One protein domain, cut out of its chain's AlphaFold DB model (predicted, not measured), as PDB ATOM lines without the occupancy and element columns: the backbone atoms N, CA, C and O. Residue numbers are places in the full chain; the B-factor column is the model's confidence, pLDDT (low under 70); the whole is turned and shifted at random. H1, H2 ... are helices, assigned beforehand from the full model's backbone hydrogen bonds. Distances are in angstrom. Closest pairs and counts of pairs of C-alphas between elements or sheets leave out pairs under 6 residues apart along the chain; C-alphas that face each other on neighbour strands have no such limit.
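Overview. This is residues 42 to 158 of the 341 residues of the protein "CCHC-type domain-containing protein" of Heterorhabditis bacteriophora (UniProt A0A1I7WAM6). H1 to H4 cluster at one end; the long helix H5 runs out from them as an arm, and residues 134 to 158, with no named element, carry the length on to a small looped head. The printed part has 117 residues with five named helices, H1 to H5 in order, and no named strand: all helix. It is extended, with a radius of gyration of the C-alphas of 25.3 A and spans of 78 by 37 by 18 A.

Along the chain. Find C-alpha 43 at (170.777, 173.313, 200.887), where H1, residues 43 to 50, begins. Next come H2, residues 60 to 72, 18.8 A long; H3, residues 82 to 94, 18.2 A; H4, residues 98 to 105; and H5, residues 112 to 133, 31.1 A, ending at (160.476, 138.378, 205.267).

Arrangement. H1 and H2 form a helical hairpin, H2 touching with residues 67 to 71 alone; the closest C-alphas, of Ile 50 and Ala 70, are 5.6 A apart, at a shallow tilt of 11 degrees, opposite ways. H3 touches H1 with residues 89 to 93 alone, about perpendicular at 73 degrees; the closest C-alphas are those of Val 48 and Met 89, 5.1 A. H5 touches H3 with residues 112 to 115 alone, closest at the C-alphas of Thr 88 and Ala 112, 4.7 A. H4 is close but not clearly touching H1, with the C-alphas of Ala 45 and Leu 105 closest, 5.7 A. Every O i to N i+4 pair is within hydrogen-bond range in H1 to H5.

Size, cuts and confidence. The farthest C-alphas, of Ser 77 and Tyr 158, are 79.0 A apart. The printed part has no cut and no long link. Residues 132 to 143 and 145 to 158 are under pLDDT 70.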
ATOM      1  N   LEU A  42     174.322 170.675 200.350       85.31
ATOM      2  CA  LEU A  42     172.987 170.151 200.635       85.31
ATOM      3  C   LEU A  42     172.119 171.249 201.268       85.31
ATOM      4  O   LEU A  42     171.960 171.305 202.486       85.31
ATOM      5  N   VAL A  43     171.560 172.140 200.442       84.81
ATOM      6  CA  VAL A  43     170.777 173.313 200.887       84.81
ATOM      7  C   VAL A  43     169.624 172.920 201.824       84.81
ATOM      8  O   VAL A  43     169.381 173.596 202.822       84.81
ATOM      9  N   LEU A  44     168.959 171.785 201.578       88.94
ATOM     10  CA  LEU A  44     167.936 171.253 202.484       88.94
ATOM     11  C   LEU A  44     168.503 170.860 203.861       88.94
ATOM     12  O   LEU A  44     167.848 171.095 204.875       88.94
ATOM     13  N   ALA A  45     169.710 170.292 203.923       89.19
ATOM     14  CA  ALA A  45     170.354 169.932 205.186       89.19
ATOM     15  C   ALA A  45     170.743 171.173 206.001       89.19
ATOM     16  O   ALA A  45     170.604 171.160 207.223       89.19
ATOM     17  N   GLU A  46     171.156 172.253 205.332       88.81
ATOM     18  CA  GLU A  46     171.367 173.557 205.967       88.81
ATOM     19  C   GLU A  46     170.053 174.137 206.504       88.81
ATOM     20  O   GLU A  46     169.956 174.480 207.681       88.81
ATOM     21  N   ARG A  47     168.984 174.129 205.702       90.81
ATOM     22  CA  ARG A  47     167.658 174.602 206.137       90.81
ATOM     23  C   ARG A  47     167.138 173.809 207.345       90.81
ATOM     24  O   ARG A  47     166.757 174.395 208.355       90.81
ATOM     25  N   VAL A  48     167.209 172.477 207.316       90.94
ATOM     26  CA  VAL A  48     166.847 171.617 208.464       90.94
ATOM     27  C   VAL A  48     167.752 171.868 209.684       90.94
ATOM     28  O   VAL A  48     167.297 171.714 210.821       90.94
ATOM     29  N   ARG A  49     169.002 172.315 209.488       89.94
ATOM     30  CA  ARG A  49     169.924 172.697 210.571       89.94
ATOM     31  C   ARG A  49     169.471 173.948 211.329       89.94
ATOM     32  O   ARG A  49     169.867 174.058 212.481       89.94
ATOM     33  N   ILE A  50     168.626 174.826 210.774       91.75
ATOM     34  CA  ILE A  50     168.009 175.941 211.528       91.75
ATOM     35  C   ILE A  50     167.107 175.407 212.655       91.75
ATOM     36  O   ILE A  50     167.080 175.964 213.750       91.75
ATOM     37  N   MET A  51     166.391 174.301 212.417       90.25
ATOM     38  CA  MET A  51     165.436 173.714 213.366       90.25
ATOM     39  C   MET A  51     166.148 172.942 214.490       90.25
ATOM     40  O   MET A  51     166.054 171.713 214.595       90.25
ATOM     41  N   LYS A  52     166.912 173.651 215.325       90.25
ATOM     42  CA  LYS A  52     167.580 173.118 216.523       90.25
ATOM     43  C   LYS A  52     166.710 173.261 217.766       90.25
ATOM     44  O   LYS A  52     165.786 174.061 217.821       90.25
ATOM     45  N   THR A  53     167.064 172.484 218.777       92.94
ATOM     46  CA  THR A  53     166.589 172.624 220.155       92.94
ATOM     47  C   THR A  53     167.749 173.121 221.009       92.94
ATOM     48  O   THR A  53     168.881 172.673 220.809       92.94
ATOM     49  N   GLN A  54     167.475 174.019 221.950       95.50
ATOM     50  CA  GLN A  54     168.471 174.528 222.893       95.50
ATOM     51  C   GLN A  54     169.071 173.383 223.721       95.50
ATOM     52  O   GLN A  54     168.371 172.438 224.095       95.50
ATOM     53  N   LYS A  55     170.378 173.445 223.991       95.06
ATOM     54  CA  LYS A  55     171.070 172.472 224.852       95.06
ATOM     55  C   LYS A  55     170.852 172.833 226.327       95.06
ATOM     56  O   LYS A  55     170.738 174.007 226.659       95.06
ATOM     57  N   VAL A  56     170.884 171.836 227.215       95.12
ATOM     58  CA  VAL A  56     170.577 171.964 228.662       95.12
ATOM     59  C   VAL A  56     171.373 173.068 229.387       95.12
ATOM     60  O   VAL A  56     170.881 173.634 230.357       95.12
ATOM     61  N   HIS A  57     172.576 173.400 228.907       94.62
ATOM     62  CA  HIS A  57     173.462 174.415 229.499       94.62
ATOM     63  C   HIS A  57     173.839 175.550 228.529       94.62
ATOM     64  O   HIS A  57     174.836 176.228 228.743       94.62
ATOM     65  N   GLN A  58     173.084 175.737 227.443       97.00
ATOM     66  CA  GLN A  58     173.320 176.809 226.471       97.00
ATOM     67  C   GLN A  58     172.503 178.044 226.849       97.00
ATOM     68  O   GLN A  58     171.302 177.933 227.101       97.00
ATOM     69  N   THR A  59     173.119 179.223 226.855       97.69
ATOM     70  CA  THR A  59     172.406 180.486 227.091       97.69
ATOM     71  C   THR A  59     171.475 180.832 225.921       97.69
ATOM     72  O   THR A  59     171.645 180.354 224.795       97.69
ATOM     73  N   MET A  60     170.478 181.688 226.168       97.12
ATOM     74  CA  MET A  60     169.549 182.131 225.116       97.12
ATOM     75  C   MET A  60     170.272 182.871 223.978       97.12
ATOM     76  O   MET A  60     169.920 182.698 222.814       97.12
ATOM     77  N   GLU A  61     171.300 183.657 224.306       97.31
ATOM     78  CA  GLU A  61     172.083 184.450 223.351       97.31
ATOM     79  C   GLU A  61     172.986 183.571 222.468       97.31
ATOM     80  O   GLU A  61     172.996 183.718 221.242       97.31
ATOM     81  N   GLU A  62     173.671 182.582 223.054       96.69
ATOM     82  CA  GLU A  62     174.417 181.570 222.294       96.69
ATOM     83  C   GLU A  62     173.497 180.761 221.372       96.69
ATOM     84  O   GLU A  62     173.882 180.437 220.248       96.69
ATOM     85  N   PHE A  63     172.287 180.422 221.830       97.06
ATOM     86  CA  PHE A  63     171.316 179.678 221.027       97.06
ATOM     87  C   PHE A  63     170.782 180.511 219.855       97.06
ATOM     88  O   PHE A  63     170.769 180.030 218.720       97.06
ATOM     89  N   PHE A  64     170.424 181.775 220.098       95.56
ATOM     90  CA  PHE A  64     170.023 182.715 219.050       95.56
ATOM     91  C   PHE A  64     171.136 182.911 218.007       95.56
ATOM     92  O   PHE A  64     170.894 182.789 216.807       95.56
ATOM     93  N   THR A  65     172.379 183.098 218.460       95.06
ATOM     94  CA  THR A  65     173.556 183.262 217.591       95.06
ATOM     95  C   THR A  65     173.859 181.997 216.778       95.06
ATOM     96  O   THR A  65     174.252 182.086 215.614       95.06
ATOM     97  N   GLU A  66     173.664 180.802 217.354       94.19
ATOM     98  CA  GLU A  66     173.804 179.525 216.637       94.19
ATOM     99  C   GLU A  66     172.746 179.377 215.525       94.19
ATOM    100  O   GLU A  66     173.067 178.886 214.440       94.19
ATOM    101  N   ILE A  67     171.507 179.826 215.764       93.12
ATOM    102  CA  ILE A  67     170.426 179.836 214.764       93.12
ATOM    103  C   ILE A  67     170.705 180.861 213.660       93.12
ATOM    104  O   ILE A  67     170.587 180.525 212.480       93.12
ATOM    105  N   GLN A  68     171.117 182.080 214.017       91.94
ATOM    106  CA  GLN A  68     171.409 183.150 213.061       91.94
ATOM    107  C   GLN A  68     172.523 182.740 212.083       91.94
ATOM    108  O   GLN A  68     172.329 182.800 210.870       91.94
ATOM    109  N   LYS A  69     173.631 182.189 212.600       90.81
ATOM    110  CA  LYS A  69     174.739 181.656 211.783       90.81
ATOM    111  C   LYS A  69     174.326 180.483 210.887       90.81
ATOM    112  O   LYS A  69     174.878 180.311 209.804       90.81
ATOM    113  N   ALA A  70     173.363 179.660 211.310       89.56
ATOM    114  CA  ALA A  70     172.824 178.598 210.458       89.56
ATOM    115  C   ALA A  70     171.965 179.168 209.313       89.56
ATOM    116  O   ALA A  70     172.051 178.684 208.185       89.56
ATOM    117  N   ALA A  71     171.174 180.215 209.572       89.69
ATOM    118  CA  ALA A  71     170.309 180.837 208.570       89.69
ATOM    119  C   ALA A  71     171.091 181.470 207.402       89.69
ATOM    120  O   ALA A  71     170.661 181.358 206.254       89.69
ATOM    121  N   GLU A  72     172.270 182.043 207.665       87.56
ATOM    122  CA  GLU A  72     173.187 182.575 206.638       87.56
ATOM    123  C   GLU A  72     173.568 181.527 205.574       87.56
ATOM    124  O   GLU A  72     173.746 181.851 204.399       87.56
ATOM    125  N   GLN A  73     173.636 180.245 205.949       82.56
ATOM    126  CA  GLN A  73     174.022 179.156 205.046       82.56
ATOM    127  C   GLN A  73     172.860 178.652 204.167       82.56
ATOM    128  O   GLN A  73     173.093 177.880 203.237       82.56
ATOM    129  N   CYS A  74     171.624 179.095 204.409       82.94
ATOM    130  CA  CYS A  74     170.412 178.437 203.906       82.94
ATOM    131  C   CYS A  74     169.860 178.940 202.565       82.94
ATOM    132  O   CYS A  74     168.850 178.402 202.101       82.94
ATOM    133  N   GLU A  75     170.488 179.952 201.950       82.00
ATOM    134  CA  GLU A  75     170.081 180.517 200.648       82.00
ATOM    135  C   GLU A  75     168.573 180.822 200.600       82.00
ATOM    136  O   GLU A  75     167.835 180.326 199.753       82.00
ATOM    137  N   LEU A  76     168.086 181.585 201.581       81.25
ATOM    138  CA  LEU A  76     166.655 181.885 201.718       81.25
ATOM    139  C   LEU A  76     166.143 182.858 200.638       81.25
ATOM    140  O   LEU A  76     164.950 182.893 200.364       81.25
ATOM    141  N   SER A  77     167.039 183.606 199.989       80.31
ATOM    142  CA  SER A  77     166.724 184.560 198.917       80.31
ATOM    143  C   SER A  77     166.232 183.917 197.614       80.31
ATOM    144  O   SER A  77     165.633 184.609 196.799       80.31
ATOM    145  N   SER A  78     166.462 182.615 197.405       77.44
ATOM    146  CA  SER A  78     165.996 181.868 196.224       77.44
ATOM    147  C   SER A  78     164.666 181.131 196.441       77.44
ATOM    148  O   SER A  78     164.214 180.396 195.563       77.44
ATOM    149  N   VAL A  79     164.035 181.284 197.611       84.19
ATOM    150  CA  VAL A  79     162.821 180.546 197.986       84.19
ATOM    151  C   VAL A  79     161.578 181.217 197.404       84.19
ATOM    152  O   VAL A  79     161.230 182.332 197.780       84.19
ATOM    153  N   THR A  80     160.876 180.505 196.522       85.38
ATOM    154  CA  THR A  80     159.600 180.944 195.935       85.38
ATOM    155  C   THR A  80     158.400 180.641 196.835       85.38
ATOM    156  O   THR A  80     157.543 181.501 197.016       85.38
ATOM    157  N   ASP A  81     158.348 179.447 197.436       90.88
ATOM    158  CA  ASP A  81     157.301 179.041 198.380       90.88
ATOM    159  C   ASP A  81     157.886 178.786 199.779       90.88
ATOM    160  O   ASP A  81     158.453 177.734 200.088       90.88
ATOM    161  N   VAL A  82     157.722 179.780 200.654       91.12
ATOM    162  CA  VAL A  82     158.147 179.723 202.060       91.12
ATOM    163  C   VAL A  82     157.323 178.704 202.861       91.12
ATOM    164  O   VAL A  82     157.843 178.099 203.799       91.12
ATOM    165  N   ARG A  83     156.053 178.472 202.501       93.31
ATOM    166  CA  ARG A  83     155.177 177.512 203.189       93.31
ATOM    167  C   ARG A  83     155.638 176.088 202.899       93.31
ATOM    168  O   ARG A  83     155.828 175.320 203.840       93.31
ATOM    169  N   ASP A  84     155.845 175.753 201.629       93.94
ATOM    170  CA  ASP A  84     156.355 174.442 201.218       93.94
ATOM    171  C   ASP A  84     157.751 174.173 201.808       93.94
ATOM    172  O   ASP A  84     157.984 173.103 202.379       93.94
ATOM    173  N   MET A  85     158.634 175.180 201.808       91.75
ATOM    174  CA  MET A  85     159.948 175.097 202.455       91.75
ATOM    175  C   MET A  85     159.838 174.751 203.951       91.75
ATOM    176  O   MET A  85     160.473 173.794 204.402       91.75
ATOM    177  N   ILE A  86     159.034 175.490 204.729       92.94
ATOM    178  CA  ILE A  86     158.884 175.261 206.179       92.94
ATOM    179  C   ILE A  86     158.286 173.876 206.458       92.94
ATOM    180  O   ILE A  86     158.778 173.174 207.346       92.94
ATOM    181  N   ILE A  87     157.268 173.458 205.697       95.19
ATOM    182  CA  ILE A  87     156.661 172.125 205.838       95.19
ATOM    183  C   ILE A  87     157.704 171.039 205.553       95.19
ATOM    184  O   ILE A  87     157.844 170.110 206.348       95.19
ATOM    185  N   THR A  88     158.478 171.174 204.473       94.12
ATOM    186  CA  THR A  88     159.529 170.215 204.101       94.12
ATOM    187  C   THR A  88     160.608 170.121 205.181       94.12
ATOM    188  O   THR A  88     160.968 169.019 205.598       94.12
ATOM    189  N   MET A  89     161.084 171.259 205.701       94.31
ATOM    190  CA  MET A  89     162.066 171.298 206.791       94.31
ATOM    191  C   MET A  89     161.544 170.597 208.053       94.31
ATOM    192  O   MET A  89     162.232 169.739 208.609       94.31
ATOM    193  N   ALA A  90     160.323 170.928 208.486       94.50
ATOM    194  CA  ALA A  90     159.712 170.362 209.688       94.50
ATOM    195  C   ALA A  90     159.455 168.855 209.542       94.50
ATOM    196  O   ALA A  90     159.742 168.080 210.458       94.50
ATOM    197  N   PHE A  91     158.981 168.427 208.369       95.88
ATOM    198  CA  PHE A  91     158.767 167.022 208.046       95.88
ATOM    199  C   PHE A  91     160.080 166.235 208.105       95.88
ATOM    200  O   PHE A  91     160.181 165.271 208.863       95.88
ATOM    201  N   VAL A  92     161.122 166.682 207.393       95.12
ATOM    202  CA  VAL A  92     162.437 166.013 207.373       95.12
ATOM    203  C   VAL A  92     163.078 165.982 208.765       95.12
ATOM    204  O   VAL A  92     163.639 164.956 209.161       95.12
ATOM    205  N   LYS A  93     162.942 167.060 209.549       94.94
ATOM    206  CA  LYS A  93     163.399 167.112 210.945       94.94
ATOM    207  C   LYS A  93     162.706 166.063 211.824       94.94
ATOM    208  O   LYS A  93     163.372 165.451 212.659       94.94
ATOM    209  N   GLY A  94     161.401 165.854 211.635       94.31
ATOM    210  CA  GLY A  94     160.572 164.932 212.418       94.31
ATOM    211  C   GLY A  94     160.728 163.442 212.078       94.31
ATOM    212  O   GLY A  94     160.259 162.594 212.840       94.31
ATOM    213  N   ILE A  95     161.384 163.089 210.966       95.31
ATOM    214  CA  ILE A  95     161.569 161.687 210.560       95.31
ATOM    215  C   ILE A  95     162.443 160.928 211.572       95.31
ATOM    216  O   ILE A  95     163.591 161.288 211.842       95.31
ATOM    217  N   LYS A  96     161.908 159.809 212.079       94.88
ATOM    218  CA  LYS A  96     162.612 158.891 212.995       94.88
ATOM    219  C   LYS A  96     163.616 157.972 212.288       94.88
ATOM    220  O   LYS A  96     164.627 157.618 212.882       94.88
ATOM    221  N   SER A  97     163.340 157.567 211.044       94.19
ATOM    222  CA  SER A  97     164.239 156.702 210.267       94.19
ATOM    223  C   SER A  97     165.413 157.508 209.716       94.19
ATOM    224  O   SER A  97     165.258 158.273 208.764       94.19
ATOM    225  N   GLU A  98     166.593 157.341 210.310       94.00
ATOM    226  CA  GLU A  98     167.779 158.103 209.910       94.00
ATOM    227  C   GLU A  98     168.240 157.764 208.484       94.00
ATOM    228  O   GLU A  98     168.628 158.656 207.736       94.00
ATOM    229  N   THR A  99     168.088 156.508 208.049       93.25
ATOM    230  CA  THR A  99     168.411 156.089 206.673       93.25
ATOM    231  C   THR A  99     167.511 156.772 205.643       93.25
ATOM    232  O   THR A  99     167.985 157.243 204.608       93.25
ATOM    233  N   PHE A 100     166.212 156.900 205.932       94.19
ATOM    234  CA  PHE A 100     165.285 157.606 205.049       94.19
ATOM    235  C   PHE A 100     165.477 159.129 205.092       94.19
ATOM    236  O   PHE A 100     165.435 159.782 204.050       94.19
ATOM    237  N   LYS A 101     165.781 159.697 206.267       94.75
ATOM    238  CA  LYS A 101     166.152 161.112 206.405       94.75
ATOM    239  C   LYS A 101     167.375 161.446 205.548       94.75
ATOM    240  O   LYS A 101     167.325 162.387 204.761       94.75
ATOM    241  N   GLN A 102     168.428 160.631 205.622       92.38
ATOM    242  CA  GLN A 102     169.618 160.770 204.779       92.38
ATOM    243  C   GLN A 102     169.291 160.684 203.282       92.38
ATOM    244  O   GLN A 102     169.862 161.449 202.510       92.38
ATOM    245  N   LYS A 103     168.357 159.813 202.861       92.94
ATOM    246  CA  LYS A 103     167.892 159.745 201.462       92.94
ATOM    247  C   LYS A 103     167.242 161.061 201.010       92.94
ATOM    248  O   LYS A 103     167.531 161.530 199.913       92.94
ATOM    249  N   LEU A 104     166.386 161.667 201.836       93.81
ATOM    250  CA  LEU A 104     165.739 162.944 201.503       93.81
ATOM    251  C   LEU A 104     166.736 164.110 201.460       93.81
ATOM    252  O   LEU A 104     166.651 164.944 200.563       93.81
ATOM    253  N   LEU A 105     167.708 164.143 202.376       92.25
ATOM    254  CA  LEU A 105     168.742 165.186 202.427       92.25
ATOM    255  C   LEU A 105     169.716 165.175 201.231       92.25
ATOM    256  O   LEU A 105     170.420 166.158 201.032       92.25
ATOM    257  N   GLN A 106     169.761 164.096 200.441       90.00
ATOM    258  CA  GLN A 106     170.618 163.962 199.251       90.00
ATOM    259  C   GLN A 106     170.013 164.545 197.958       90.00
ATOM    260  O   GLN A 106     170.700 164.571 196.929       90.00
ATOM    261  N   LYS A 107     168.747 164.984 197.978       86.81
ATOM    262  CA  LYS A 107     168.083 165.627 196.834       86.81
ATOM    263  C   LYS A 107     168.439 167.120 196.756       86.81
ATOM    264  O   LYS A 107     168.501 167.778 197.790       86.81
ATOM    265  N   ASP A 108     168.654 167.647 195.543       79.81
ATOM    266  CA  ASP A 108     168.955 169.078 195.323       79.81
ATOM    267  C   ASP A 108     167.762 169.966 195.683       79.81
ATOM    268  O   ASP A 108     167.881 170.940 196.425       79.81
ATOM    269  N   SER A 109     166.595 169.589 195.168       82.94
ATOM    270  CA  SER A 109     165.301 170.177 195.476       82.94
ATOM    271  C   SER A 109     164.393 169.108 196.076       82.94
ATOM    272  O   SER A 109     164.459 167.928 195.729       82.94
ATOM    273  N   LEU A 110     163.559 169.526 197.022       90.31
ATOM    274  CA  LEU A 110     162.531 168.691 197.622       90.31
ATOM    275  C   LEU A 110     161.367 169.595 198.006       90.31
ATOM    276  O   LEU A 110     161.572 170.560 198.742       90.31
ATOM    277  N   SER A 111     160.177 169.267 197.514       93.12
ATOM    278  CA  SER A 111     158.925 169.890 197.958       93.12
ATOM    279  C   SER A 111     158.230 169.053 199.030       93.12
ATOM    280  O   SER A 111     158.508 167.857 199.168       93.12
ATOM    281  N   ALA A 112     157.259 169.630 199.738       93.19
ATOM    282  CA  ALA A 112     156.512 168.919 200.775       93.19
ATOM    283  C   ALA A 112     155.667 167.777 200.184       93.19
ATOM    284  O   ALA A 112     155.536 166.699 200.771       93.19
ATOM    285  N   GLN A 113     155.106 167.984 198.986       93.44
ATOM    286  CA  GLN A 113     154.372 166.933 198.277       93.44
ATOM    287  C   GLN A 113     155.296 165.797 197.823       93.44
ATOM    288  O   GLN A 113     154.936 164.620 197.923       93.44
ATOM    289  N   GLU A 114     156.502 166.124 197.359       94.19
ATOM    290  CA  GLU A 114     157.486 165.127 196.951       94.19
ATOM    291  C   GLU A 114     158.050 164.351 198.149       94.19
ATOM    292  O   GLU A 114     158.160 163.125 198.075       94.19
ATOM    293  N   SER A 115     158.329 165.012 199.279       93.88
ATOM    294  CA  SER A 115     158.782 164.335 200.501       93.88
ATOM    295  C   SER A 115     157.737 163.340 201.008       93.88
ATOM    296  O   SER A 115     158.082 162.225 201.403       93.88
ATOM    297  N   LEU A 116     156.447 163.688 200.927       94.62
ATOM    298  CA  LEU A 116     155.347 162.775 201.239       94.62
ATOM    299  C   LEU A 116     155.253 161.610 200.240       94.62
ATOM    300  O   LEU A 116     155.029 160.469 200.650       94.62
ATOM    301  N   ARG A 117     155.452 161.860 198.938       95.19
ATOM    302  CA  ARG A 117     155.461 160.810 197.902       95.19
ATOM    303  C   ARG A 117     156.593 159.805 198.126       95.19
ATOM    304  O   ARG A 117     156.334 158.605 198.128       95.19
ATOM    305  N   GLU A 118     157.811 160.281 198.373       95.19
ATOM    306  CA  GLU A 118     158.963 159.446 198.741       95.19
ATOM    307  C   GLU A 118     158.701 158.632 200.012       95.19
ATOM    308  O   GLU A 118     159.042 157.452 200.069       95.19
ATOM    309  N   SER A 119     158.051 159.239 201.012       94.94
ATOM    310  CA  SER A 119     157.730 158.570 202.279       94.94
ATOM    311  C   SER A 119     156.758 157.415 202.073       94.94
ATOM    312  O   SER A 119     157.000 156.319 202.568       94.94
ATOM    313  N   ARG A 120     155.709 157.612 201.263       95.62
ATOM    314  CA  ARG A 120     154.768 156.544 200.891       95.62
ATOM    315  C   ARG A 120     155.464 155.403 200.149       95.62
ATOM    316  O   ARG A 120     155.202 154.246 200.449       95.62
ATOM    317  N   ILE A 121     156.363 155.715 199.211       94.62
ATOM    318  CA  ILE A 121     157.145 154.703 198.481       94.62
ATOM    319  C   ILE A 121     158.031 153.911 199.453       94.62
ATOM    320  O   ILE A 121     158.057 152.684 199.395       94.62
ATOM    321  N   TYR A 122     158.712 154.594 200.375       94.81
ATOM    322  CA  TYR A 122     159.550 153.962 201.395       94.81
ATOM    323  C   TYR A 122     158.741 153.088 202.368       94.81
ATOM    324  O   TYR A 122     159.141 151.962 202.651       94.81
ATOM    325  N   GLU A 123     157.577 153.545 202.832       94.06
ATOM    326  CA  GLU A 123     156.676 152.752 203.678       94.06
ATOM    327  C   GLU A 123     156.126 151.514 202.962       94.06
ATOM    328  O   GLU A 123     156.039 150.449 203.573       94.06
ATOM    329  N   THR A 124     155.762 151.627 201.681       93.56
ATOM    330  CA  THR A 124     155.349 150.476 200.865       93.56
ATOM    331  C   THR A 124     156.503 149.492 200.701       93.56
ATOM    332  O   THR A 124     156.327 148.316 201.000       93.56
ATOM    333  N   ALA A 125     157.703 149.967 200.356       92.38
ATOM    334  CA  ALA A 125     158.891 149.122 200.243       92.38
ATOM    335  C   ALA A 125     159.251 148.425 201.570       92.38
ATOM    336  O   ALA A 125     159.651 147.265 201.563       92.38
ATOM    337  N   LEU A 126     159.063 149.085 202.721       91.00
ATOM    338  CA  LEU A 126     159.217 148.451 204.035       91.00
ATOM    339  C   LEU A 126     158.158 147.369 204.290       91.00
ATOM    340  O   LEU A 126     158.506 146.304 204.790       91.00
ATOM    341  N   LYS A 127     156.889 147.608 203.935       91.25
ATOM    342  CA  LYS A 127     155.805 146.614 204.063       91.25
ATOM    343  C   LYS A 127     156.016 145.412 203.140       91.25
ATOM    344  O   LYS A 127     155.752 144.286 203.546       91.25
ATOM    345  N   GLU A 128     156.522 145.631 201.930       89.75
ATOM    346  CA  GLU A 128     156.877 144.571 200.978       89.75
ATOM    347  C   GLU A 128     158.116 143.790 201.430       89.75
ATOM    348  O   GLU A 128     158.111 142.563 201.412       89.75
ATOM    349  N   ALA A 129     159.158 144.466 201.922       86.06
ATOM    350  CA  ALA A 129     160.314 143.801 202.525       86.06
ATOM    351  C   ALA A 129     159.913 142.970 203.756       86.06
ATOM    352  O   ALA A 129     160.401 141.854 203.937       86.06
ATOM    353  N   GLN A 130     158.981 143.477 204.572       83.50
ATOM    354  CA  GLN A 130     158.395 142.732 205.683       83.50
ATOM    355  C   GLN A 130     157.574 141.539 205.195       83.50
ATOM    356  O   GLN A 130     157.812 140.447 205.688       83.50
ATOM    357  N   SER A 131     156.684 141.677 204.208       76.06
ATOM    358  CA  SER A 131     155.871 140.549 203.720       76.06
ATOM    359  C   SER A 131     156.706 139.469 203.013       76.06
ATOM    360  O   SER A 131     156.426 138.277 203.159       76.06
ATOM    361  N   MET A 132     157.794 139.854 202.337       65.75
ATOM    362  CA  MET A 132     158.805 138.926 201.819       65.75
ATOM    363  C   MET A 132     159.582 138.228 202.949       65.75
ATOM    364  O   MET A 132     159.813 137.020 202.871       65.75
ATOM    365  N   GLY A 133     159.915 138.944 204.031       56.53
ATOM    366  CA  GLY A 133     160.476 138.378 205.267       56.53
ATOM    367  C   GLY A 133     159.475 137.580 206.121       56.53
ATOM    368  O   GLY A 133     159.872 136.755 206.939       56.53
ATOM    369  N   GLU A 134     158.168 137.767 205.911       48.72
ATOM    370  CA  GLU A 134     157.085 137.034 206.577       48.72
ATOM    371  C   GLU A 134     156.735 135.701 205.909       48.72
ATOM    372  O   GLU A 134     155.919 134.941 206.443       48.72
ATOM    373  N   ARG A 135     157.534 135.271 204.924       48.03
ATOM    374  CA  ARG A 135     158.013 133.881 204.957       48.03
ATOM    375  C   ARG A 135     158.919 133.677 206.174       48.03
ATOM    376  O   ARG A 135     160.092 133.339 206.056       48.03
ATOM    377  N   LYS A 136     158.306 133.770 207.358       47.34
ATOM    378  CA  LYS A 136     158.752 133.047 208.538       47.34
ATOM    379  C   LYS A 136     158.774 131.590 208.113       47.34
ATOM    380  O   LYS A 136     157.734 130.924 208.106       47.34
ATOM    381  N   GLU A 137     159.959 131.086 207.782       51.56
ATOM    382  CA  GLU A 137     160.258 129.707 208.108       51.56
ATOM    383  C   GLU A 137     159.887 129.570 209.579       51.56
ATOM    384  O   GLU A 137     160.570 130.068 210.476       51.56
ATOM    385  N   LYS A 138     158.736 128.942 209.829       42.19
ATOM    386  CA  LYS A 138     158.491 128.326 211.116       42.19
ATOM    387  C   LYS A 138     159.563 127.257 211.207       42.19
ATOM    388  O   LYS A 138     159.332 126.131 210.768       42.19
ATOM    389  N   LEU A 139     160.730 127.636 211.735       51.16
ATOM    390  CA  LEU A 139     161.670 126.717 212.344       51.16
ATOM    391  C   LEU A 139     160.803 125.879 213.267       51.16
ATOM    392  O   LEU A 139     160.305 126.353 214.289       51.16
ATOM    393  N   HIS A 140     160.489 124.674 212.806       48.56
ATOM    394  CA  HIS A 140     159.600 123.772 213.503       48.56
ATOM    395  C   HIS A 140     160.453 123.149 214.599       48.56
ATOM    396  O   HIS A 140     160.953 122.031 214.466       48.56
ATOM    397  N   VAL A 141     160.685 123.960 215.637       53.38
ATOM    398  CA  VAL A 141     161.415 123.655 216.865       53.38
ATOM    399  C   VAL A 141     160.579 122.632 217.625       53.38
ATOM    400  O   VAL A 141     159.882 122.928 218.586       53.38
ATOM    401  N   MET A 142     160.577 121.414 217.094       58.59
ATOM    402  CA  MET A 142     159.920 120.272 217.691       58.59
ATOM    403  C   MET A 142     160.857 119.647 218.704       58.59
ATOM    404  O   MET A 142     161.976 119.234 218.383       58.59
ATOM    405  N   GLU A 143     160.359 119.537 219.923       61.59
ATOM    406  CA  GLU A 143     160.916 118.632 220.904       61.59
ATOM    407  C   GLU A 143     160.741 117.201 220.408       61.59
ATOM    408  O   GLU A 143     159.691 116.779 219.909       61.59
ATOM    409  N   CYS A 144     161.810 116.427 220.521       70.62
ATOM    410  CA  CYS A 144     161.758 115.013 220.254       70.62
ATOM    411  C   CYS A 144     160.901 114.337 221.331       70.62
ATOM    412  O   CYS A 144     161.367 114.135 222.452       70.62
ATOM    413  N   PHE A 145     159.690 113.902 220.969       69.19
ATOM    414  CA  PHE A 145     158.748 113.184 221.847       69.19
ATOM    415  C   PHE A 145     159.322 111.949 222.582       69.19
ATOM    416  O   PHE A 145     158.669 111.425 223.475       69.19
ATOM    417  N   ASN A 146     160.524 111.475 222.226       62.19
ATOM    418  CA  ASN A 146     161.207 110.356 222.885       62.19
ATOM    419  C   ASN A 146     162.325 110.778 223.864       62.19
ATOM    420  O   ASN A 146     162.880 109.926 224.550       62.19
ATOM    421  N   CYS A 147     162.739 112.052 223.893       69.44
ATOM    422  CA  CYS A 147     163.816 112.511 224.788       69.44
ATOM    423  C   CYS A 147     163.763 113.991 225.217       69.44
ATOM    424  O   CYS A 147     164.707 114.451 225.856       69.44
ATOM    425  N   GLY A 148     162.733 114.751 224.831       64.31
ATOM    426  CA  GLY A 148     162.556 116.178 225.149       64.31
ATOM    427  C   GLY A 148     163.521 117.141 224.442       64.31
ATOM    428  O   GLY A 148     163.318 118.347 224.466       64.31
ATOM    429  N   LYS A 149     164.575 116.646 223.783       59.12
ATOM    430  CA  LYS A 149     165.581 117.503 223.136       59.12
ATOM    431  C   LYS A 149     165.143 117.985 221.754       59.12
ATOM    432  O   LYS A 149     164.542 117.234 220.987       59.12
ATOM    433  N   LEU A 150     165.521 119.216 221.430       61.88
ATOM    434  CA  LEU A 150     165.265 119.875 220.150       61.88
ATOM    435  C   LEU A 150     166.130 119.317 218.999       61.88
ATOM    436  O   LEU A 150     166.998 118.458 219.186       61.88
ATOM    437  N   GLY A 151     165.869 119.805 217.783       61.25
ATOM    438  CA  GLY A 151     166.730 119.609 216.607       61.25
ATOM    439  C   GLY A 151     166.584 118.274 215.867       61.25
ATOM    440  O   GLY A 151     167.274 118.058 214.874       61.25
ATOM    441  N   HIS A 152     165.700 117.366 216.300       65.88
ATOM    442  CA  HIS A 152     165.479 116.097 215.599       65.88
ATOM    443  C   HIS A 152     164.085 115.497 215.844       65.88
ATOM    444  O   HIS A 152     163.492 115.642 216.909       65.88
ATOM    445  N   MET A 153     163.568 114.752 214.861       66.50
ATOM    446  CA  MET A 153     162.313 114.004 215.010       66.50
ATOM    447  C   MET A 153     162.508 112.746 215.871       66.50
ATOM    448  O   MET A 153     163.539 112.083 215.766       66.50
ATOM    449  N   ALA A 154     161.469 112.314 216.598       68.94
ATOM    450  CA  ALA A 154     161.489 111.089 217.416       68.94
ATOM    451  C   ALA A 154     161.940 109.824 216.653       68.94
ATOM    452  O   ALA A 154     162.668 108.987 217.188       68.94
ATOM    453  N   ARG A 155     161.607 109.712 215.356       61.16
ATOM    454  CA  ARG A 155     162.067 108.608 214.491       61.16
ATOM    455  C   ARG A 155     163.594 108.548 214.338       61.16
ATOM    456  O   ARG A 155     164.123 107.453 214.139       61.16
ATOM    457  N   ASN A 156     164.272 109.684 214.474       56.41
ATOM    458  CA  ASN A 156     165.719 109.858 214.338       56.41
ATOM    459  C   ASN A 156     166.411 110.049 215.703       56.41
ATOM    460  O   ASN A 156     167.585 110.405 215.746       56.41
ATOM    461  N   CYS A 157     165.703 109.824 216.815       66.06
ATOM    462  CA  CYS A 157     166.290 109.902 218.147       66.06
ATOM    463  C   CYS A 157     167.355 108.818 218.343       66.06
ATOM    464  O   CYS A 157     167.106 107.640 218.084       66.06
ATOM    465  N   TYR A 158     168.526 109.227 218.834       61.34
ATOM    466  CA  TYR A 158     169.602 108.328 219.260       61.34
ATOM    467  C   TYR A 158     169.267 107.615 220.577       61.34
ATOM    468  O   TYR A 158     169.733 106.507 220.817       61.34
TER     469      TYR A 158